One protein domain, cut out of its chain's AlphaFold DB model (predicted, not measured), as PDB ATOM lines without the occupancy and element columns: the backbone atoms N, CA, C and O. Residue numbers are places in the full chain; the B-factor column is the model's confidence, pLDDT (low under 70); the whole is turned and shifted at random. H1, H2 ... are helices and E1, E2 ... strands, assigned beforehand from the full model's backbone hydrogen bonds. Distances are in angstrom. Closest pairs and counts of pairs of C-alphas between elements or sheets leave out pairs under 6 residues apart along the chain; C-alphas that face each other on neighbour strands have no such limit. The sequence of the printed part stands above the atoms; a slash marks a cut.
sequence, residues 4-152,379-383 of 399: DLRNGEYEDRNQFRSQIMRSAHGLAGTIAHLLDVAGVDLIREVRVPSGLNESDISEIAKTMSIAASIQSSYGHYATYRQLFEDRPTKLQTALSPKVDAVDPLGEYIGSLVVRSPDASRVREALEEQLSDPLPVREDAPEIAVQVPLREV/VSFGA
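Overview. This is residues 4 to 152 and 379 to 383 of the 399 residues of an uncharacterized protein of Halorientalis persicus (UniProt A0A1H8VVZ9). A small, strongly twisted sheet of four strands, E2, E3, E5 and E6, has two crossed helices, H3 and H6, and the short H4 on one face, and beyond E3 the chain runs on into a separate two-stranded ribbon, E4 with E1. The long helix H2 packs slantwise on H3 with its residues 25 to 29, and its first residues reach away from this body to the little helix H1, where residues 6 to 12 stick out. The printed part has 154 residues, with six named helices and six named strands in the order H1 H2 E1 H3 E2 H4 H5 E3 E4 H6 E5 E6. The sheet runs E2, E3, E5, E6 and is mixed, E1 and E4 are parallel, and the class is mixed, helices and strands. The whole is compact, with a radius of gyration of the C-alphas of 16.5 A and spans of 46 by 42 by 32 A.

Arrangement. In the larger sheet, inner strand E3, residues 105 to 108, is antiparallel to edge strand E2, residues 72 to 74, with N 73 and O 107 at 2.9 A. E3 is parallel to inner strand E5, residues 144 to 149, with N 106 and O 144 at 2.7 A. The pairing is staggered: E3 pairs with E5 over residues 105 to 107 and with E2 over 107 to 108. E5 is antiparallel to edge strand E6, residues 379 to 382, with N 145 and O 381 at 2.7 A. H3, residues 54 to 70, and H6, residues 119 to 131, lie on the same face of this sheet, two layers, helices on one face of a sheet. H3 and H6 touch, closest at the C-alphas of Ala 61 and Leu 126, 4.9 A, at a steep tilt of 49 degrees, the same way. H6 has a height of 5.9 A over the sheet and lies over none of its strands; its closest C-alphas to E6 are those of Ser 131 and Phe 381, 5.2 A. H4, residues 79 to 83, is on that face too and touches H3, at residues 69 to 70 of H3 alone, closest at the C-alphas of Ile 70 and Tyr 80, 5.0 A. H2, residues 13 to 37, touches H3 with its residues 25 to 29 alone, closest at the C-alphas of Gly 29 and Ile 70, 5.5 A, at a steep tilt of 42 degrees, the same way. H2 only grazes the sheet, with its residues 29 to 36. H1, residues 4 to 7, and H2 only just touch, with 3 pairs of C-alphas within 8 A, the closest those of Leu 5 and Arg 13, 7.6 A. E3 runs on into E4, residues 111 to 115, across a break of 2 residues, at 50 degrees. E4 is parallel to E1, residues 43 to 47, with N 46 and O 113 at 2.8 A. H5, residues 88 to 91, touches no helix. In H2, H3, H4 and H6 every O i to N i+4 pair is within hydrogen-bond range; H1 and H5 are too short for such a pair.

Along the chain. H1 begins at C-alpha 4, (276.471, 323.033, 294.242). H2 measures 36.3 A from C-alpha 13 to C-alpha 37, (284.151, 325.268, 260.863). H3 measures 24.3 A, H6 18.2 A, E5 15.8 A, E1 13.4 A and E4 12.9 A. E6 ends at C-alpha 382, (267.598, 310.420, 261.322).

Size, cuts and confidence. The two C-alphas farthest apart are those of Asn 7 and Val 102, 54.0 A. Residues 153 to 378 are not printed, and C-alphas 152 and 379 are 17.0 A apart across the cut. The links H5 to E3, residues 92 to 104, and H6 to E5, residues 132 to 143, are long. The mean pLDDT of the printed part is 91.4, and no printed residue is under 70.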
ATOM      1  N   ASP A   4     277.751 323.460 293.670       83.75
ATOM      2  CA  ASP A   4     276.471 323.033 294.242       83.75
ATOM      3  C   ASP A   4     276.387 321.501 294.369       83.75
ATOM      4  O   ASP A   4     275.997 320.971 295.409       83.75
ATOM      5  N   LEU A   5     276.862 320.755 293.357       85.00
ATOM      6  CA  LEU A   5     276.913 319.287 293.411       85.00
ATOM      7  C   LEU A   5     277.885 318.796 294.493       85.00
ATOM      8  O   LEU A   5     277.633 317.774 295.127       85.00
ATOM      9  N   ARG A   6     279.003 319.504 294.697       85.12
ATOM     10  CA  ARG A   6     279.979 319.178 295.746       85.12
ATOM     11  C   ARG A   6     279.429 319.481 297.141       85.12
ATOM     12  O   ARG A   6     279.710 318.733 298.070       85.12
ATOM     13  N   ASN A   7     278.675 320.566 297.278       88.81
ATOM     14  CA  ASN A   7     278.144 321.038 298.553       88.81
ATOM     15  C   ASN A   7     276.814 320.369 298.950       88.81
ATOM     16  O   ASN A   7     276.350 320.573 300.067       88.81
ATOM     17  N   GLY A   8     276.211 319.560 298.070       84.44
ATOM     18  CA  GLY A   8     274.923 318.910 298.338       84.44
ATOM     19  C   GLY A   8     273.714 319.829 298.134       84.44
ATOM     20  O   GLY A   8     272.647 319.563 298.676       84.44
ATOM     21  N   GLU A   9     273.876 320.913 297.378       89.38
ATOM     22  CA  GLU A   9     272.856 321.939 297.148       89.38
ATOM     23  C   GLU A   9     271.935 321.526 295.982       89.38
ATOM     24  O   GLU A   9     271.959 322.105 294.900       89.38
ATOM     25  N   TYR A  10     271.151 320.463 296.184       88.25
ATOM     26  CA  TYR A  10     270.165 319.952 295.224       88.25
ATOM     27  C   TYR A  10     269.040 319.192 295.944       88.25
ATOM     28  O   TYR A  10     269.272 318.554 296.970       88.25
ATOM     29  N   GLU A  11     267.826 319.221 295.390       86.75
ATOM     30  CA  GLU A  11     266.697 318.426 295.903       86.75
ATOM     31  C   GLU A  11     266.806 316.957 295.468       86.75
ATOM     32  O   GLU A  11     266.711 316.048 296.289       86.75
ATOM     33  N   ASP A  12     267.090 316.730 294.183       92.25
ATOM     34  CA  ASP A  12     267.352 315.411 293.607       92.25
ATOM     35  C   ASP A  12     268.721 315.412 292.915       92.25
ATOM     36  O   ASP A  12     268.963 316.102 291.917       92.25
ATOM     37  N   ARG A  13     269.632 314.594 293.448       90.12
ATOM     38  CA  ARG A  13     271.001 314.472 292.944       90.12
ATOM     39  C   ARG A  13     271.053 314.003 291.495       90.12
ATOM     40  O   ARG A  13     271.892 314.478 290.729       90.12
ATOM     41  N   ASN A  14     270.219 313.036 291.131       88.31
ATOM     42  CA  ASN A  14     270.225 312.438 289.803       88.31
ATOM     43  C   ASN A  14     269.647 313.417 288.791       88.31
ATOM     44  O   ASN A  14     270.268 313.651 287.757       88.31
ATOM     45  N   GLN A  15     268.538 314.076 289.129       88.88
ATOM     46  CA  GLN A  15     267.974 315.124 288.282       88.88
ATOM     47  C   GLN A  15     268.984 316.255 288.043       88.88
ATOM     48  O   GLN A  15     269.166 316.695 286.903       88.88
ATOM     49  N   PHE A  16     269.689 316.690 289.093       90.62
ATOM     50  CA  PHE A  16     270.702 317.736 288.986       90.62
ATOM     51  C   PHE A  16     271.898 317.302 288.126       90.62
ATOM     52  O   PHE A  16     272.319 318.030 287.225       90.62
ATOM     53  N   ARG A  17     272.403 316.073 288.309       89.06
ATOM     54  CA  ARG A  17     273.448 315.499 287.441       89.06
ATOM     55  C   ARG A  17     273.003 315.433 285.982       89.06
ATOM     56  O   ARG A  17     273.777 315.816 285.108       89.06
ATOM     57  N   SER A  18     271.764 315.033 285.709       86.69
ATOM     58  CA  SER A  18     271.211 314.999 284.351       86.69
ATOM     59  C   SER A  18     271.110 316.390 283.718       86.69
ATOM     60  O   SER A  18     271.300 316.540 282.513       86.69
ATOM     61  N   GLN A  19     270.843 317.445 284.496       87.75
ATOM     62  CA  GLN A  19     270.889 318.829 283.998       87.75
ATOM     63  C   GLN A  19     272.316 319.273 283.650       87.75
ATOM     64  O   GLN A  19     272.533 319.868 282.589       87.75
ATOM     65  N   ILE A  20     273.288 318.944 284.507       89.38
ATOM     66  CA  ILE A  20     274.709 319.220 284.255       89.38
ATOM     67  C   ILE A  20     275.162 318.503 282.979       89.38
ATOM     68  O   ILE A  20     275.746 319.142 282.107       89.38
ATOM     69  N   MET A  21     274.851 317.212 282.834       87.81
ATOM     70  CA  MET A  21     275.241 316.420 281.662       87.81
ATOM     71  C   MET A  21     274.610 316.947 280.371       87.81
ATOM     72  O   MET A  21     275.320 317.135 279.388       87.81
ATOM     73  N   ARG A  22     273.312 317.291 280.371       86.75
ATOM     74  CA  ARG A  22     272.665 317.917 279.201       86.75
ATOM     75  C   ARG A  22     273.342 319.226 278.792       86.75
ATOM     76  O   ARG A  22     273.563 319.461 277.606       86.75
ATOM     77  N   SER A  23     273.703 320.060 279.765       88.62
ATOM     78  CA  SER A  23     274.410 321.321 279.502       88.62
ATOM     79  C   SER A  23     275.821 321.075 278.959       88.62
ATOM     80  O   SER A  23     276.238 321.730 278.005       88.62
ATOM     81  N   ALA A  24     276.537 320.098 279.523       89.25
ATOM     82  CA  ALA A  24     277.866 319.702 279.073       89.25
ATOM     83  C   ALA A  24     277.849 319.149 277.640       89.25
ATOM     84  O   ALA A  24     278.690 319.548 276.840       89.25
ATOM     85  N   HIS A  25     276.869 318.310 277.283       88.25
ATOM     86  CA  HIS A  25     276.702 317.824 275.911       88.25
ATOM     87  C   HIS A  25     276.443 318.962 274.923       88.25
ATOM     88  O   HIS A  25     277.084 319.011 273.878       88.25
ATOM     89  N   GLY A  26     275.566 319.914 275.264       89.31
ATOM     90  CA  GLY A  26     275.312 321.081 274.413       89.31
ATOM     91  C   GLY A  26     276.557 321.952 274.199       89.31
ATOM     92  O   GLY A  26     276.825 322.395 273.079       89.31
ATOM     93  N   LEU A  27     277.356 322.161 275.251       92.25
ATOM     94  CA  LEU A  27     278.626 322.883 275.147       92.25
ATOM     95  C   LEU A  27     279.648 322.114 274.298       92.25
ATOM     96  O   LEU A  27     280.258 322.702 273.410       92.25
ATOM     97  N   ALA A  28     279.804 320.808 274.533       91.81
ATOM     98  CA  ALA A  28     280.693 319.950 273.751       91.81
ATOM     99  C   ALA A  28     280.295 319.921 272.267       91.81
ATOM    100  O   ALA A  28     281.164 319.986 271.404       91.81
ATOM    101  N   GLY A  29     278.990 319.893 271.974       93.38
ATOM    102  CA  GLY A  29     278.452 320.067 270.628       93.38
ATOM    103  C   GLY A  29     278.880 321.391 270.012       93.38
ATOM    104  O   GLY A  29     279.467 321.410 268.939       93.38
ATOM    105  N   THR A  30     278.665 322.498 270.722       93.94
ATOM    106  CA  THR A  30     279.053 323.834 270.240       93.94
ATOM    107  C   THR A  30     280.548 323.913 269.921       93.94
ATOM    108  O   THR A  30     280.923 324.450 268.884       93.94
ATOM    109  N   ILE A  31     281.404 323.354 270.782       94.75
ATOM    110  CA  ILE A  31     282.854 323.304 270.548       94.75
ATOM    111  C   ILE A  31     283.177 322.463 269.309       94.75
ATOM    112  O   ILE A  31     283.975 322.905 268.491       94.75
ATOM    113  N   ALA A  32     282.550 321.294 269.146       95.50
ATOM    114  CA  ALA A  32     282.770 320.438 267.982       95.50
ATOM    115  C   ALA A  32     282.432 321.165 266.672       95.50
ATOM    116  O   ALA A  32     283.282 321.239 265.794       95.50
ATOM    117  N   HIS A  33     281.256 321.794 266.588       95.06
ATOM    118  CA  HIS A  33     280.842 322.586 265.419       95.06
ATOM    119  C   HIS A  33     281.783 323.770 265.139       95.06
ATOM    120  O   HIS A  33     282.067 324.078 263.987       95.06
ATOM    121  N   LEU A  34     282.298 324.447 266.172       95.12
ATOM    122  CA  LEU A  34     283.260 325.541 265.980       95.12
ATOM    123  C   LEU A  34     284.614 325.053 265.453       95.12
ATOM    124  O   LEU A  34     285.219 325.737 264.630       95.12
ATOM    125  N   LEU A  35     285.097 323.907 265.940       95.38
ATOM    126  CA  LEU A  35     286.350 323.310 265.478       95.38
ATOM    127  C   LEU A  35     286.224 322.788 264.044       95.38
ATOM    128  O   LEU A  35     287.134 323.014 263.252       95.38
ATOM    129  N   ASP A  36     285.079 322.200 263.704       95.00
ATOM    130  CA  ASP A  36     284.737 321.766 262.345       95.00
ATOM    131  C   ASP A  36     284.793 322.931 261.350       95.00
ATOM    132  O   ASP A  36     285.538 322.906 260.373       95.00
ATOM    133  N   VAL A  37     284.116 324.039 261.674       94.19
ATOM    134  CA  VAL A  37     284.151 325.268 260.863       94.19
ATOM    135  C   VAL A  37     285.564 325.856 260.762       94.19
ATOM    136  O   VAL A  37     285.906 326.480 259.758       94.19
ATOM    137  N   ALA A  38     286.396 325.675 261.791       95.44
ATOM    138  CA  ALA A  38     287.790 326.108 261.783       95.44
ATOM    139  C   ALA A  38     288.733 325.151 261.025       95.44
ATOM    140  O   ALA A  38     289.915 325.473 260.892       95.44
ATOM    141  N   GLY A  39     288.243 324.004 260.538       94.50
ATOM    142  CA  GLY A  39     289.048 322.978 259.872       94.50
ATOM    143  C   GLY A  39     290.015 322.255 260.812       94.50
ATOM    144  O   GLY A  39     291.116 321.898 260.400       94.50
ATOM    145  N   VAL A  40     289.656 322.113 262.093       96.25
ATOM    146  CA  VAL A  40     290.471 321.416 263.097       96.25
ATOM    147  C   VAL A  40     289.991 319.979 263.258       96.25
ATOM    148  O   VAL A  40     288.856 319.746 263.673       96.25
ATOM    149  N   ASP A  41     290.897 319.024 263.043       93.81
ATOM    150  CA  ASP A  41     290.635 317.604 263.272       93.81
ATOM    151  C   ASP A  41     290.403 317.320 264.763       93.81
ATOM    152  O   ASP A  41     291.306 317.429 265.602       93.81
ATOM    153  N   LEU A  42     289.169 316.948 265.107       94.81
ATOM    154  CA  LEU A  42     288.765 316.663 266.478       94.81
ATOM    155  C   LEU A  42     288.769 315.158 266.752       94.81
ATOM    156  O   LEU A  42     287.916 314.430 266.254       94.81
ATOM    157  N   ILE A  43     289.660 314.708 267.637       95.06
ATOM    158  CA  ILE A  43     289.687 313.332 268.150       95.06
ATOM    159  C   ILE A  43     289.399 313.364 269.650       95.06
ATOM    160  O   ILE A  43     290.048 314.088 270.407       95.06
ATOM    161  N   ARG A  44     288.415 312.578 270.086       93.75
ATOM    162  CA  ARG A  44     288.042 312.430 271.499       93.75
ATOM    163  C   ARG A  44     288.249 310.992 271.937       93.75
ATOM    164  O   ARG A  44     288.038 310.080 271.150       93.75
ATOM    165  N   GLU A  45     288.606 310.802 273.199       93.81
ATOM    166  CA  GLU A  45     288.754 309.482 273.812       93.81
ATOM    167  C   GLU A  45     287.742 309.323 274.951       93.81
ATOM    168  O   GLU A  45     287.605 310.204 275.804       93.81
ATOM    169  N   VAL A  46     287.051 308.185 274.975       92.69
ATOM    170  CA  VAL A  46     286.224 307.732 276.095       92.69
ATOM    171  C   VAL A  46     286.768 306.402 276.583       92.69
ATOM    172  O   VAL A  46     286.913 305.457 275.813       92.69
ATOM    173  N   ARG A  47     287.042 306.320 277.886       92.56
ATOM    174  CA  ARG A  47     287.521 305.102 278.533       92.56
ATOM    175  C   ARG A  47     286.402 304.483 279.363       92.56
ATOM    176  O   ARG A  47     285.945 305.086 280.334       92.56
ATOM    177  N   VAL A  48     285.977 303.289 278.970       92.44
ATOM    178  CA  VAL A  48     284.953 302.490 279.646       92.44
ATOM    179  C   VAL A  48     285.647 301.584 280.672       92.44
ATOM    180  O   VAL A  48     286.616 300.908 280.325       92.44
ATOM    181  N   PRO A  49     285.234 301.596 281.951       88.94
ATOM    182  CA  PRO A  49     285.830 300.735 282.970       88.94
ATOM    183  C   PRO A  49     285.424 299.263 282.793       88.94
ATOM    184  O   PRO A  49     284.403 298.954 282.184       88.94
ATOM    185  N   SER A  50     286.211 298.352 283.369       85.31
ATOM    186  CA  SER A  50     285.880 296.923 283.444       85.31
ATOM    187  C   SER A  50     284.763 296.639 284.458       85.31
ATOM    188  O   SER A  50     284.465 297.451 285.336       85.31
ATOM    189  N   GLY A  51     284.160 295.448 284.358       85.50
ATOM    190  CA  GLY A  51     283.197 294.941 285.344       85.50
ATOM    191  C   GLY A  51     281.790 295.536 285.247       85.50
ATOM    192  O   GLY A  51     280.999 295.372 286.175       85.50
ATOM    193  N   LEU A  52     281.470 296.220 284.147       91.50
ATOM    194  CA  LEU A  52     280.138 296.763 283.900       91.50
ATOM    195  C   LEU A  52     279.156 295.677 283.438       91.50
ATOM    196  O   LEU A  52     279.475 294.821 282.602       91.50
ATOM    197  N   ASN A  53     277.934 295.739 283.967       93.81
ATOM    198  CA  ASN A  53     276.829 294.916 283.477       93.81
ATOM    199  C   ASN A  53     276.276 295.480 282.150       93.81
ATOM    200  O   ASN A  53     276.636 296.575 281.721       93.81
ATOM    201  N   GLU A  54     275.408 294.718 281.486       92.88
ATOM    202  CA  GLU A  54     274.814 295.100 280.195       92.88
ATOM    203  C   GLU A  54     274.027 296.414 280.257       92.88
ATOM    204  O   GLU A  54     274.136 297.235 279.350       92.88
ATOM    205  N   SER A  55     273.295 296.656 281.347       95.00
ATOM    206  CA  SER A  55     272.526 297.892 281.520       95.00
ATOM    207  C   SER A  55     273.436 299.116 281.613       95.00
ATOM    208  O   SER A  55     273.133 300.144 281.015       95.00
ATOM    209  N   ASP A  56     274.551 299.020 282.341       94.94
ATOM    210  CA  ASP A  56     275.511 300.118 282.470       94.94
ATOM    211  C   ASP A  56     276.186 300.421 281.123       94.94
ATOM    212  O   ASP A  56     276.337 301.589 280.758       94.94
ATOM    213  N   ILE A  57     276.555 299.382 280.364       95.94
ATOM    214  CA  ILE A  57     277.114 299.532 279.012       95.94
ATOM    215  C   ILE A  57     276.095 300.191 278.077       95.94
ATOM    216  O   ILE A  57     276.448 301.134 277.371       95.94
ATOM    217  N   SER A  58     274.834 299.751 278.114       95.62
ATOM    218  CA  SER A  58     273.749 300.315 277.305       95.62
ATOM    219  C   SER A  58     273.510 301.802 277.609       95.62
ATOM    220  O   SER A  58     273.446 302.622 276.693       95.62
ATOM    221  N   GLU A  59     273.489 302.207 278.882       94.31
ATOM    222  CA  GLU A  59     273.331 303.622 279.268       94.31
ATOM    223  C   GLU A  59     274.541 304.490 278.863       94.31
ATOM    224  O   GLU A  59     274.393 305.660 278.478       94.31
ATOM    225  N   ILE A  60     275.755 303.929 278.901       94.38
ATOM    226  CA  ILE A  60     276.957 304.589 278.374       94.38
ATOM    227  C   ILE A  60     276.860 304.743 276.850       94.38
ATOM    228  O   ILE A  60     277.088 305.844 276.340       94.38
ATOM    229  N   ALA A  61     276.470 303.689 276.130       95.94
ATOM    230  CA  ALA A  61     276.261 303.713 274.683       95.94
ATOM    231  C   ALA A  61     275.208 304.748 274.273       95.94
ATOM    232  O   ALA A  61     275.467 305.568 273.394       95.94
ATOM    233  N   LYS A  62     274.088 304.816 274.992       95.19
ATOM    234  CA  LYS A  62     273.046 305.835 274.818       95.19
ATOM    235  C   LYS A  62     273.564 307.255 275.028       95.19
ATOM    236  O   LYS A  62     273.240 308.179 274.286       95.19
ATOM    237  N   THR A  63     274.404 307.458 276.040       93.44
ATOM    238  CA  THR A  63     275.040 308.762 276.273       93.44
ATOM    239  C   THR A  63     275.932 309.160 275.091       93.44
ATOM    240  O   THR A  63     275.935 310.323 274.676       93.44
ATOM    241  N   MET A  64     276.675 308.201 274.528       94.75
ATOM    242  CA  MET A  64     277.513 308.419 273.348       94.75
ATOM    243  C   MET A  64     276.682 308.655 272.082       94.75
ATOM    244  O   MET A  64     277.027 309.557 271.322       94.75
ATOM    245  N   SER A  65     275.569 307.945 271.880       95.25
ATOM    246  CA  SER A  65     274.702 308.134 270.710       95.25
ATOM    247  C   SER A  65     274.007 309.499 270.715       95.25
ATOM    248  O   SER A  65     273.999 310.207 269.706       95.25
ATOM    249  N   ILE A  66     273.546 309.960 271.883       93.62
ATOM    250  CA  ILE A  66     273.039 311.327 272.052       93.62
ATOM    251  C   ILE A  66     274.146 312.345 271.750       93.62
ATOM    252  O   ILE A  66     273.912 313.315 271.027       93.62
ATOM    253  N   ALA A  67     275.364 312.142 272.261       92.94
ATOM    254  CA  ALA A  67     276.481 313.033 271.957       92.94
ATOM    255  C   ALA A  67     276.806 313.062 270.454       92.94
ATOM    256  O   ALA A  67     277.023 314.149 269.917       92.94
ATOM    257  N   ALA A  68     276.780 311.906 269.782       94.50
ATOM    258  CA  ALA A  68     276.987 311.786 268.345       94.50
ATOM    259  C   ALA A  68     275.939 312.582 267.562       94.50
ATOM    260  O   ALA A  68     276.302 313.404 266.723       94.50
ATOM    261  N   SER A  69     274.658 312.450 267.921       94.19
ATOM    262  CA  SER A  69     273.574 313.211 267.289       94.19
ATOM    263  C   SER A  69     273.760 314.731 267.413       94.19
ATOM    264  O   SER A  69     273.600 315.463 266.438       94.19
ATOM    265  N   ILE A  70     274.178 315.218 268.589       94.19
ATOM    266  CA  ILE A  70     274.470 316.639 268.854       94.19
ATOM    267  C   ILE A  70     275.664 317.137 268.027       94.19
ATOM    268  O   ILE A  70     275.691 318.285 267.577       94.19
ATOM    269  N   GLN A  71     276.664 316.280 267.849       95.06
ATOM    270  CA  GLN A  71     277.937 316.567 267.191       95.06
ATOM    271  C   GLN A  71     277.934 316.149 265.717       95.06
ATOM    272  O   GLN A  71     278.989 315.876 265.161       95.06
ATOM    273  N   SER A  72     276.763 316.081 265.093       96.31
ATOM    274  CA  SER A  72     276.633 315.777 263.671       96.31
ATOM    275  C   SER A  72     276.133 316.993 262.894       96.31
ATOM    276  O   SER A  72     275.460 317.882 263.443       96.31
ATOM    277  N   SER A  73     276.479 317.045 261.614       95.31
ATOM    278  CA  SER A  73     276.159 318.154 260.719       95.31
ATOM    279  C   SER A  73     275.652 317.668 259.365       95.31
ATOM    280  O   SER A  73     275.951 316.572 258.909       95.31
ATOM    281  N   TYR A  74     274.834 318.503 258.733       94.81
ATOM    282  CA  TYR A  74     274.470 318.407 257.326       94.81
ATOM    283  C   TYR A  74     274.882 319.722 256.676       94.81
ATOM    284  O   TYR A  74     274.241 320.757 256.898       94.81
ATOM    285  N   GLY A  75     276.020 319.728 255.980       90.81
ATOM    286  CA  GLY A  75     276.703 320.969 255.619       90.81
ATOM    287  C   GLY A  75     276.940 321.839 256.860       90.81
ATOM    288  O   GLY A  75     277.540 321.409 257.836       90.81
ATOM    289  N   HIS A  76     276.416 323.066 256.866       89.12
ATOM    290  CA  HIS A  76     276.566 323.996 257.998       89.12
ATOM    291  C   HIS A  76     275.465 323.883 259.068       89.12
ATOM    292  O   HIS A  76     275.410 324.696 259.994       89.12
ATOM    293  N   TYR A  77     274.546 322.924 258.934       91.81
ATOM    294  CA  TYR A  77     273.404 322.777 259.829       91.81
ATOM    295  C   TYR A  77     273.665 321.683 260.861       91.81
ATOM    296  O   TYR A  77     273.888 320.532 260.505       91.81
ATOM    297  N   ALA A  78     273.558 322.014 262.148       92.62
ATOM    298  CA  ALA A  78     273.593 321.011 263.210       92.62
ATOM    299  C   ALA A  78     272.371 320.083 263.112       92.62
ATOM    300  O   ALA A  78     271.236 320.541 263.294       92.62
ATOM    301  N   THR A  79     272.594 318.793 262.856       93.00
ATOM    302  CA  THR A  79     271.521 317.824 262.563       93.00
ATOM    303  C   THR A  79     270.604 317.622 263.757       93.00
ATOM    304  O   THR A  79     269.391 317.595 263.581       93.00
ATOM    305  N   TYR A  80     271.131 317.628 264.987       93.25
ATOM    306  CA  TYR A  80     270.308 317.554 266.199       93.25
ATOM    307  C   TYR A  80     269.187 318.592 266.229       93.25
ATOM    308  O   TYR A  80     268.039 318.283 266.542       93.25
ATOM    309  N   ARG A  81     269.507 319.837 265.862       90.56
ATOM    310  CA  ARG A  81     268.526 320.925 265.848       90.56
ATOM    311  C   ARG A  81     267.488 320.754 264.739       90.56
ATOM    312  O   ARG A  81     266.389 321.278 264.868       90.56
ATOM    313  N   GLN A  82     267.841 320.048 263.668       92.50
ATOM    314  CA  GLN A  82     266.944 319.764 262.552       92.50
ATOM    315  C   GLN A  82     266.086 318.521 262.781       92.50
ATOM    316  O   GLN A  82     264.975 318.486 262.268       92.50
ATOM    317  N   LEU A  83     266.564 317.529 263.531       93.81
ATOM    318  CA  LEU A  83     265.924 316.214 263.641       93.81
ATOM    319  C   LEU A  83     265.218 315.982 264.984       93.81
ATOM    320  O   LEU A  83     264.182 315.325 265.005       93.81
ATOM    321  N   PHE A  84     265.741 316.526 266.091       93.81
ATOM    322  CA  PHE A  84     265.328 316.128 267.450       93.81
ATOM    323  C   PHE A  84     264.921 317.290 268.366       93.81
ATOM    324  O   PHE A  84     264.317 317.069 269.411       93.81
ATOM    325  N   GLU A  85     265.277 318.531 268.029       90.88
ATOM    326  CA  GLU A  85     264.898 319.697 268.833       90.88
ATOM    327  C   GLU A  85     263.385 319.935 268.767       90.88
ATOM    328  O   GLU A  85     262.832 320.174 267.698       90.88
ATOM    329  N   ASP A  86     262.734 319.935 269.926       89.19
ATOM    330  CA  ASP A  86     261.287 320.105 270.072       89.19
ATOM    331  C   ASP A  86     260.907 321.454 270.703       89.19
ATOM    332  O   ASP A  86     259.738 321.849 270.695       89.19
ATOM    333  N   ARG A  87     261.874 322.218 271.237       87.25
ATOM    334  CA  ARG A  87     261.585 323.482 271.929       87.25
ATOM    335  C   ARG A  87     261.213 324.567 270.912       87.25
ATOM    336  O   ARG A  87     262.085 325.020 270.160       87.25
ATOM    337  N   PRO A  88     259.983 325.122 270.953       83.19
ATOM    338  CA  PRO A  88     259.510 326.067 269.935       83.19
ATOM    339  C   PRO A  88     260.390 327.314 269.786       83.19
ATOM    340  O   PRO A  88     260.612 327.804 268.683       83.19
ATOM    341  N   THR A  89     260.948 327.814 270.892       84.75
ATOM    342  CA  THR A  89     261.842 328.986 270.893       84.75
ATOM    343  C   THR A  89     263.159 328.729 270.156       84.75
ATOM    344  O   THR A  89     263.728 329.640 269.548       84.75
ATOM    345  N   LYS A  90     263.655 327.486 270.182       82.75
ATOM    346  CA  LYS A  90     264.858 327.064 269.458       82.75
ATOM    347  C   LYS A  90     264.552 326.795 267.990       82.75
ATOM    348  O   LYS A  90     265.367 327.164 267.147       82.75
ATOM    349  N   LEU A  91     263.386 326.238 267.676       81.31
ATOM    350  CA  LEU A  91     262.961 325.988 266.298       81.31
ATOM    351  C   LEU A  91     262.688 327.280 265.519       81.31
ATOM    352  O   LEU A  91     263.177 327.429 264.408       81.31
ATOM    353  N   GLN A  92     262.022 328.271 266.122       79.25
ATOM    354  CA  GLN A  92     261.719 329.555 265.461       79.25
ATOM    355  C   GLN A  92     262.957 330.333 264.994       79.25
ATOM    356  O   GLN A  92     262.873 331.164 264.096       79.25
ATOM    357  N   THR A  93     264.102 330.096 265.633       80.62
ATOM    358  CA  THR A  93     265.378 330.742 265.296       80.62
ATOM    359  C   THR A  93     266.306 329.822 264.503       80.62
ATOM    360  O   THR A  93     267.443 330.203 264.222       80.62
ATOM    361  N   ALA A  94     265.872 328.598 264.192       78.25
ATOM    362  CA  ALA A  94     266.637 327.665 263.381       78.25
ATOM    363  C   ALA A  94     266.449 328.003 261.899       78.25
ATOM    364  O   ALA A  94     265.336 328.232 261.436       78.25
ATOM    365  N   LEU A  95     267.549 328.015 261.151       83.19
ATOM    366  CA  LEU A  95     267.482 327.977 259.695       83.19
ATOM    367  C   LEU A  95     267.272 326.521 259.283       83.19
ATOM    368  O   LEU A  95     268.010 325.654 259.754       83.19
ATOM    369  N   SER A  96     266.297 326.260 258.417       83.50
ATOM    370  CA  SER A  96     266.092 324.927 257.848       83.50
ATOM    371  C   SER A  96     266.975 324.740 256.611       83.50
ATOM    372  O   SER A  96     267.064 325.660 255.788       83.50
ATOM    373  N   PRO A  97     267.629 323.578 256.456       88.88
ATOM    374  CA  PRO A  97     268.360 323.257 255.243       88.88
ATOM    375  C   PRO A  97     267.395 323.065 254.073       88.88
ATOM    376  O   PRO A  97     266.280 322.567 254.235       88.88
ATOM    377  N   LYS A  98     267.855 323.410 252.870       89.50
ATOM    378  CA  LYS A  98     267.294 322.838 251.648       89.50
ATOM    379  C   LYS A  98     268.029 321.523 251.412       89.50
ATOM    380  O   LYS A  98     269.194 321.562 251.029       89.50
ATOM    381  N   VAL A  99     267.366 320.406 251.692       90.75
ATOM    382  CA  VAL A  99     267.947 319.069 251.522       90.75
ATOM    383  C   VAL A  99     268.252 318.829 250.045       90.75
ATOM    384  O   VAL A  99     267.410 319.100 249.182       90.75
ATOM    385  N   ASP A 100     269.464 318.368 249.760       89.44
ATOM    386  CA  ASP A 100     269.825 317.839 248.454       89.44
ATOM    387  C   ASP A 100     269.268 316.417 248.326       89.44
ATOM    388  O   ASP A 100     269.672 315.512 249.045       89.44
ATOM    389  N   ALA A 101     268.333 316.217 247.398       87.50
ATOM    390  CA  ALA A 101     267.733 314.907 247.154       87.50
ATOM    391  C   ALA A 101     268.717 313.886 246.545       87.50
ATOM    392  O   ALA A 101     268.396 312.702 246.477       87.50
ATOM    393  N   VAL A 102     269.878 314.328 246.044       88.25
ATOM    394  CA  VAL A 102     270.954 313.440 245.570       88.25
ATOM    395  C   VAL A 102     271.873 313.026 246.720       88.25
ATOM    396  O   VAL A 102     272.410 311.922 246.686       88.25
ATOM    397  N   ASP A 103     272.023 313.888 247.727       90.44
ATOM    398  CA  ASP A 103     272.873 313.659 248.896       90.44
ATOM    399  C   ASP A 103     272.216 314.190 250.190       90.44
ATOM    400  O   ASP A 103     272.528 315.284 250.682       90.44
ATOM    401  N   PRO A 104     271.244 313.443 250.740       93.56
ATOM    402  CA  PRO A 104     270.550 313.799 251.976       93.56
ATOM    403  C   PRO A 104     271.316 313.341 253.234       93.56
ATOM    404  O   PRO A 104     270.713 313.187 254.301       93.56
ATOM    405  N   LEU A 105     272.622 313.074 253.122       95.00
ATOM    406  CA  LEU A 105     273.427 312.477 254.182       95.00
ATOM    407  C   LEU A 105     274.262 313.532 254.916       95.00
ATOM    408  O   LEU A 105     274.986 314.328 254.327       95.00
ATOM    409  N   GLY A 106     274.121 313.556 256.236       95.44
ATOM    410  CA  GLY A 106     274.991 314.269 257.155       95.44
ATOM    411  C   GLY A 106     276.088 313.365 257.707       95.44
ATOM    412  O   GLY A 106     276.053 312.142 257.567       95.44
ATOM    413  N   GLU A 107     277.029 313.980 258.408       95.38
ATOM    414  CA  GLU A 107     278.232 313.327 258.912       95.38
ATOM    415  C   GLU A 107     278.415 313.588 260.409       95.38
ATOM    416  O   GLU A 107     277.959 314.598 260.964       95.38
ATOM    417  N   TYR A 108     279.102 312.663 261.075       95.69
ATOM    418  CA  TYR A 108     279.590 312.869 262.431       95.69
ATOM    419  C   TYR A 108     280.862 313.723 262.420       95.69
ATOM    420  O   TYR A 108     281.836 313.395 261.749       95.69
ATOM    421  N   ILE A 109     280.881 314.802 263.206       95.62
ATOM    422  CA  ILE A 109     282.033 315.703 263.271       95.62
ATOM    423  C   ILE A 109     283.159 315.052 264.072       95.62
ATOM    424  O   ILE A 109     283.030 314.834 265.284       95.62
ATOM    425  N   GLY A 110     284.307 314.867 263.422       93.19
ATOM    426  CA  GLY A 110     285.529 314.349 264.030       93.19
ATOM    427  C   GLY A 110     285.459 312.849 264.322       93.19
ATOM    428  O   GLY A 110     284.802 312.080 263.630       93.19
ATOM    429  N   SER A 111     286.162 312.407 265.362       94.25
ATOM    430  CA  SER A 111     286.230 310.992 265.740       94.25
ATOM    431  C   SER A 111     286.089 310.794 267.246       94.25
ATOM    432  O   SER A 111     286.436 311.665 268.057       94.25
ATOM    433  N   LEU A 112     285.571 309.625 267.622       94.81
ATOM    434  CA  LEU A 112     285.473 309.164 268.998       94.81
ATOM    435  C   LEU A 112     286.148 307.798 269.112       94.81
ATOM    436  O   LEU A 112     285.687 306.818 268.540       94.81
ATOM    437  N   VAL A 113     287.231 307.744 269.872       94.81
ATOM    438  CA  VAL A 113     287.911 306.510 270.249       94.81
ATOM    439  C   VAL A 113     287.287 306.008 271.542       94.81
ATOM    440  O   VAL A 113     287.327 306.699 272.562       94.81
ATOM    441  N   VAL A 114     286.732 304.800 271.511       93.81
ATOM    442  CA  VAL A 114     286.184 304.142 272.699       93.81
ATOM    443  C   VAL A 114     287.139 303.042 273.134       93.81
ATOM    444  O   VAL A 114     287.330 302.053 272.435       93.81
ATOM    445  N   ARG A 115     287.746 303.218 274.306       91.88
ATOM    446  CA  ARG A 115     288.631 302.231 274.913       91.88
ATOM    447  C   ARG A 115     287.867 301.457 275.976       91.88
ATOM    448  O   ARG A 115     287.505 302.030 277.002       91.88
ATOM    449  N   SER A 116     287.667 300.166 275.748       89.38
ATOM    450  CA  SER A 116     286.957 299.272 276.661       89.38
ATOM    451  C   SER A 116     287.733 297.964 276.831       89.38
ATOM    452  O   SER A 116     288.223 297.442 275.832       89.38
ATOM    453  N   PRO A 117     287.814 297.407 278.053       83.19
ATOM    454  CA  PRO A 117     288.225 296.019 278.283       83.19
ATOM    455  C   PRO A 117     287.295 294.988 277.626       83.19
ATOM    456  O   PRO A 117     287.654 293.826 277.526       83.19
ATOM    457  N   ASP A 118     286.102 295.417 277.214       84.50
ATOM    458  CA  ASP A 118     285.082 294.606 276.555       84.50
ATOM    459  C   ASP A 118     284.557 295.388 275.342       84.50
ATOM    460  O   ASP A 118     283.543 296.091 275.404       84.50
ATOM    461  N   ALA A 119     285.371 295.427 274.286       86.44
ATOM    462  CA  ALA A 119     285.109 296.255 273.110       86.44
ATOM    463  C   ALA A 119     283.884 295.762 272.333       86.44
ATOM    464  O   ALA A 119     283.069 296.585 271.919       86.44
ATOM    465  N   SER A 120     283.711 294.443 272.218       85.44
ATOM    466  CA  SER A 120     282.609 293.815 271.487       85.44
ATOM    467  C   SER A 120     281.248 294.168 272.094       85.44
ATOM    468  O   SER A 120     280.382 294.677 271.386       85.44
ATOM    469  N   ARG A 121     281.069 294.025 273.421       89.12
ATOM    470  CA  ARG A 121     279.796 294.391 274.082       89.12
ATOM    471  C   ARG A 121     279.495 295.880 273.981       89.12
ATOM    472  O   ARG A 121     278.342 296.282 273.839       89.12
ATOM    473  N   VAL A 122     280.529 296.718 274.057       92.94
ATOM    474  CA  VAL A 122     280.377 298.167 273.889       92.94
ATOM    475  C   VAL A 122     279.989 298.508 272.452       92.94
ATOM    476  O   VAL A 122     279.095 299.329 272.260       92.94
ATOM    477  N   ARG A 123     280.600 297.861 271.455       91.62
ATOM    478  CA  ARG A 123     280.273 298.036 270.039       91.62
ATOM    479  C   ARG A 123     278.818 297.680 269.744       91.62
ATOM    480  O   ARG A 123     278.132 298.503 269.149       91.62
ATOM    481  N   GLU A 124     278.359 296.504 270.168       92.25
ATOM    482  CA  GLU A 124     276.978 296.049 269.949       92.25
ATOM    483  C   GLU A 124     275.965 297.041 270.535       92.25
ATOM    484  O   GLU A 124     275.035 297.475 269.856       92.25
ATOM    485  N   ALA A 125     276.197 297.490 271.774       95.25
ATOM    486  CA  ALA A 125     275.347 298.491 272.407       95.25
ATOM    487  C   ALA A 125     275.399 299.852 271.687       95.25
ATOM    488  O   ALA A 125     274.385 300.540 271.588       95.25
ATOM    489  N   LEU A 126     276.568 300.270 271.187       94.81
ATOM    490  CA  LEU A 126     276.707 301.495 270.393       94.81
ATOM    491  C   LEU A 126     275.935 301.410 269.080       94.81
ATOM    492  O   LEU A 126     275.272 302.379 268.734       94.81
ATOM    493  N   GLU A 127     276.011 300.288 268.368       94.75
ATOM    494  CA  GLU A 127     275.286 300.066 267.115       94.75
ATOM    495  C   GLU A 127     273.772 300.187 267.322       94.75
ATOM    496  O   GLU A 127     273.105 300.946 266.611       94.75
ATOM    497  N   GLU A 128     273.244 299.514 268.347       95.00
ATOM    498  CA  GLU A 128     271.828 299.584 268.710       95.00
ATOM    499  C   GLU A 128     271.410 301.027 269.039       95.00
ATOM    500  O   GLU A 128     270.475 301.565 268.447       95.00
ATOM    501  N   GLN A 129     272.139 301.692 269.943       96.38
ATOM    502  CA  GLN A 129     271.788 303.034 270.415       96.38
ATOM    503  C   GLN A 129     272.031 304.134 269.374       96.38
ATOM    504  O   GLN A 129     271.411 305.193 269.457       96.38
ATOM    505  N   LEU A 130     272.951 303.936 268.424       95.25
ATOM    506  CA  LEU A 130     273.196 304.872 267.325       95.25
ATOM    507  C   LEU A 130     272.170 304.747 266.211       95.25
ATOM    508  O   LEU A 130     271.990 305.728 265.507       95.25
ATOM    509  N   SER A 131     271.528 303.590 266.040       93.94
ATOM    510  CA  SER A 131     270.528 303.387 264.983       93.94
ATOM    511  C   SER A 131     269.245 304.186 265.241       93.94
ATOM    512  O   SER A 131     268.612 304.664 264.302       93.94
ATOM    513  N   ASP A 132     268.885 304.377 266.513       93.25
ATOM    514  CA  ASP A 132     267.745 305.197 266.937       93.25
ATOM    515  C   ASP A 132     268.081 305.984 268.222       93.25
ATOM    516  O   ASP A 132     267.658 305.624 269.323       93.25
ATOM    517  N   PRO A 133     268.903 307.047 268.125       93.44
ATOM    518  CA  PRO A 133     269.413 307.743 269.304       93.44
ATOM    519  C   PRO A 133     268.321 308.531 270.033       93.44
ATOM    520  O   PRO A 133     268.366 308.676 271.258       93.44
ATOM    521  N   LEU A 134     267.370 309.089 269.278       92.75
ATOM    522  CA  LEU A 134     266.279 309.937 269.748       92.75
ATOM    523  C   LEU A 134     265.114 309.886 268.748       92.75
ATOM    524  O   LEU A 134     265.355 309.770 267.549       92.75
ATOM    525  N   PRO A 135     263.864 310.085 269.206       93.81
ATOM    526  CA  PRO A 135     262.716 310.137 268.311       93.81
ATOM    527  C   PRO A 135     262.816 311.339 267.365       93.81
ATOM    528  O   PRO A 135     262.894 312.489 267.808       93.81
ATOM    529  N   VAL A 136     262.787 311.068 266.060       94.06
ATOM    530  CA  VAL A 136     262.756 312.095 265.012       94.06
ATOM    531  C   VAL A 136     261.415 312.832 265.053       94.06
ATOM    532  O   VAL A 136     260.357 312.212 265.168       94.06
ATOM    533  N   ARG A 137     261.443 314.165 264.959       92.31
ATOM    534  CA  ARG A 137     260.219 314.982 264.910       92.31
ATOM    535  C   ARG A 137     259.474 314.813 263.581       92.31
ATOM    536  O   ARG A 137     260.092 314.669 262.533       92.31
ATOM    537  N   GLU A 138     258.145 314.909 263.620       87.19
ATOM    538  CA  GLU A 138     257.282 314.700 262.443       87.19
ATOM    539  C   GLU A 138     257.552 315.683 261.289       87.19
ATOM    540  O   GLU A 138     257.366 315.333 260.130       87.19
ATOM    541  N   ASP A 139     257.998 316.909 261.590       87.94
ATOM    542  CA  ASP A 139     258.301 317.957 260.605       87.94
ATOM    543  C   ASP A 139     259.796 318.045 260.249       87.94
ATOM    544  O   ASP A 139     260.261 319.062 259.722       87.94
ATOM    545  N   ALA A 140     260.573 317.007 260.578       90.56
ATOM    546  CA  ALA A 140     261.995 316.963 260.280       90.56
ATOM    547  C   ALA A 140     262.241 316.984 258.761       90.56
ATOM    548  O   ALA A 140     261.517 316.334 258.006       90.56
ATOM    549  N   PRO A 141     263.285 317.689 258.287       91.38
ATOM    550  CA  PRO A 141     263.763 317.503 256.924       91.38
ATOM    551  C   PRO A 141     264.257 316.060 256.730       91.38
ATOM    552  O   PRO A 141     264.779 315.461 257.671       91.38
ATOM    553  N   GLU A 142     264.139 315.541 255.505       92.81
ATOM    554  CA  GLU A 142     264.594 314.199 255.099       92.81
ATOM    555  C   GLU A 142     266.129 314.097 255.081       92.81
ATOM    556  O   GLU A 142     266.754 314.020 254.030       92.81
ATOM    557  N   ILE A 143     266.747 314.165 256.258       93.62
ATOM    558  CA  ILE A 143     268.190 314.048 256.466       93.62
ATOM    559  C   ILE A 143     268.451 312.821 257.330       93.62
ATOM    560  O   ILE A 143     267.878 312.690 258.417       93.62
ATOM    561  N   ALA A 144     269.383 311.984 256.887       94.75
ATOM    562  CA  ALA A 144     269.996 310.954 257.716       94.75
ATOM    563  C   ALA A 144     271.457 311.318 257.996       94.75
ATOM    564  O   ALA A 144     272.062 312.076 257.251       94.75
ATOM    565  N   VAL A 145     272.037 310.794 259.065       96.12
ATOM    566  CA  VAL A 145     273.449 310.961 259.414       96.12
ATOM    567  C   VAL A 145     274.118 309.606 259.363       96.12
ATOM    568  O   VAL A 145     273.608 308.661 259.963       96.12
ATOM    569  N   GLN A 146     275.266 309.530 258.699       95.06
ATOM    570  CA  GLN A 146     276.102 308.339 258.674       95.06
ATOM    571  C   GLN A 146     277.227 308.439 259.703       95.06
ATOM    572  O   GLN A 146     277.960 309.426 259.769       95.06
ATOM    573  N   VAL A 147     277.370 307.385 260.504       95.25
ATOM    574  CA  VAL A 147     278.430 307.236 261.499       95.25
ATOM    575  C   VAL A 147     279.203 305.954 261.199       95.25
ATOM    576  O   VAL A 147     278.709 304.856 261.479       95.25
ATOM    577  N   PRO A 148     280.415 306.061 260.627       94.00
ATOM    578  CA  PRO A 148     281.300 304.919 260.470       94.00
ATOM    579  C   PRO A 148     281.738 304.385 261.839       94.00
ATOM    580  O   PRO A 148     282.274 305.124 262.667       94.00
ATOM    581  N   LEU A 149     281.528 303.091 262.067       92.94
ATOM    582  CA  LEU A 149     282.028 302.345 263.213       92.94
ATOM    583  C   LEU A 149     283.087 301.357 262.736       92.94
ATOM    584  O   LEU A 149     282.845 300.531 261.851       92.94
ATOM    585  N   ARG A 150     284.258 301.438 263.362       90.88
ATOM    586  CA  ARG A 150     285.422 300.619 263.045       90.88
ATOM    587  C   ARG A 150     286.002 300.037 264.325       90.88
ATOM    588  O   ARG A 150     286.164 300.749 265.315       90.88
ATOM    589  N   GLU A 151     286.329 298.753 264.285       89.06
ATOM    590  CA  GLU A 151     287.137 298.107 265.316       89.06
ATOM    591  C   GLU A 151     288.617 298.198 264.979       89.06
ATOM    592  O   GLU A 151     289.003 298.317 263.818       89.06
ATOM    593  N   VAL A 152     289.446 298.107 266.016       89.69
ATOM    594  CA  VAL A 152     290.891 298.024 265.832       89.69
ATOM    595  C   VAL A 152     291.227 296.789 264.999       89.69
ATOM    596  O   VAL A 152     290.786 295.681 265.307       89.69
ATOM    597  N   VAL A 379     276.593 302.957 260.645       94.31
ATOM    598  CA  VAL A 379     275.277 303.095 261.267       94.31
ATOM    599  C   VAL A 379     274.668 304.398 260.783       94.31
ATOM    600  O   VAL A 379     275.371 305.398 260.635       94.31
ATOM    601  N   SER A 380     273.372 304.384 260.493       93.81
ATOM    602  CA  SER A 380     272.642 305.578 260.072       93.81
ATOM    603  C   SER A 380     271.504 305.873 261.036       93.81
ATOM    604  O   SER A 380     270.819 304.949 261.462       93.81
ATOM    605  N   PHE A 381     271.278 307.152 261.332       94.69
ATOM    606  CA  PHE A 381     270.101 307.623 262.069       94.69
ATOM    607  C   PHE A 381     269.506 308.869 261.429       94.69
ATOM    608  O   PHE A 381     270.175 309.562 260.668       94.69
ATOM    609  N   GLY A 382     268.272 309.212 261.790       92.44
ATOM    610  CA  GLY A 382     267.598 310.420 261.322       92.44
ATOM    611  C   GLY A 382     266.310 310.106 260.578       92.44
ATOM    612  O   GLY A 382     265.713 309.049 260.775       92.44
ATOM    613  N   ALA A 383     265.849 311.054 259.769       89.88
ATOM    614  CA  ALA A 383     264.609 310.890 259.027       89.88
ATOM    615  C   ALA A 383     264.757 309.808 257.947       89.88
ATOM    616  O   ALA A 383     265.819 309.655 257.341       89.88
TER     617      ALA A 383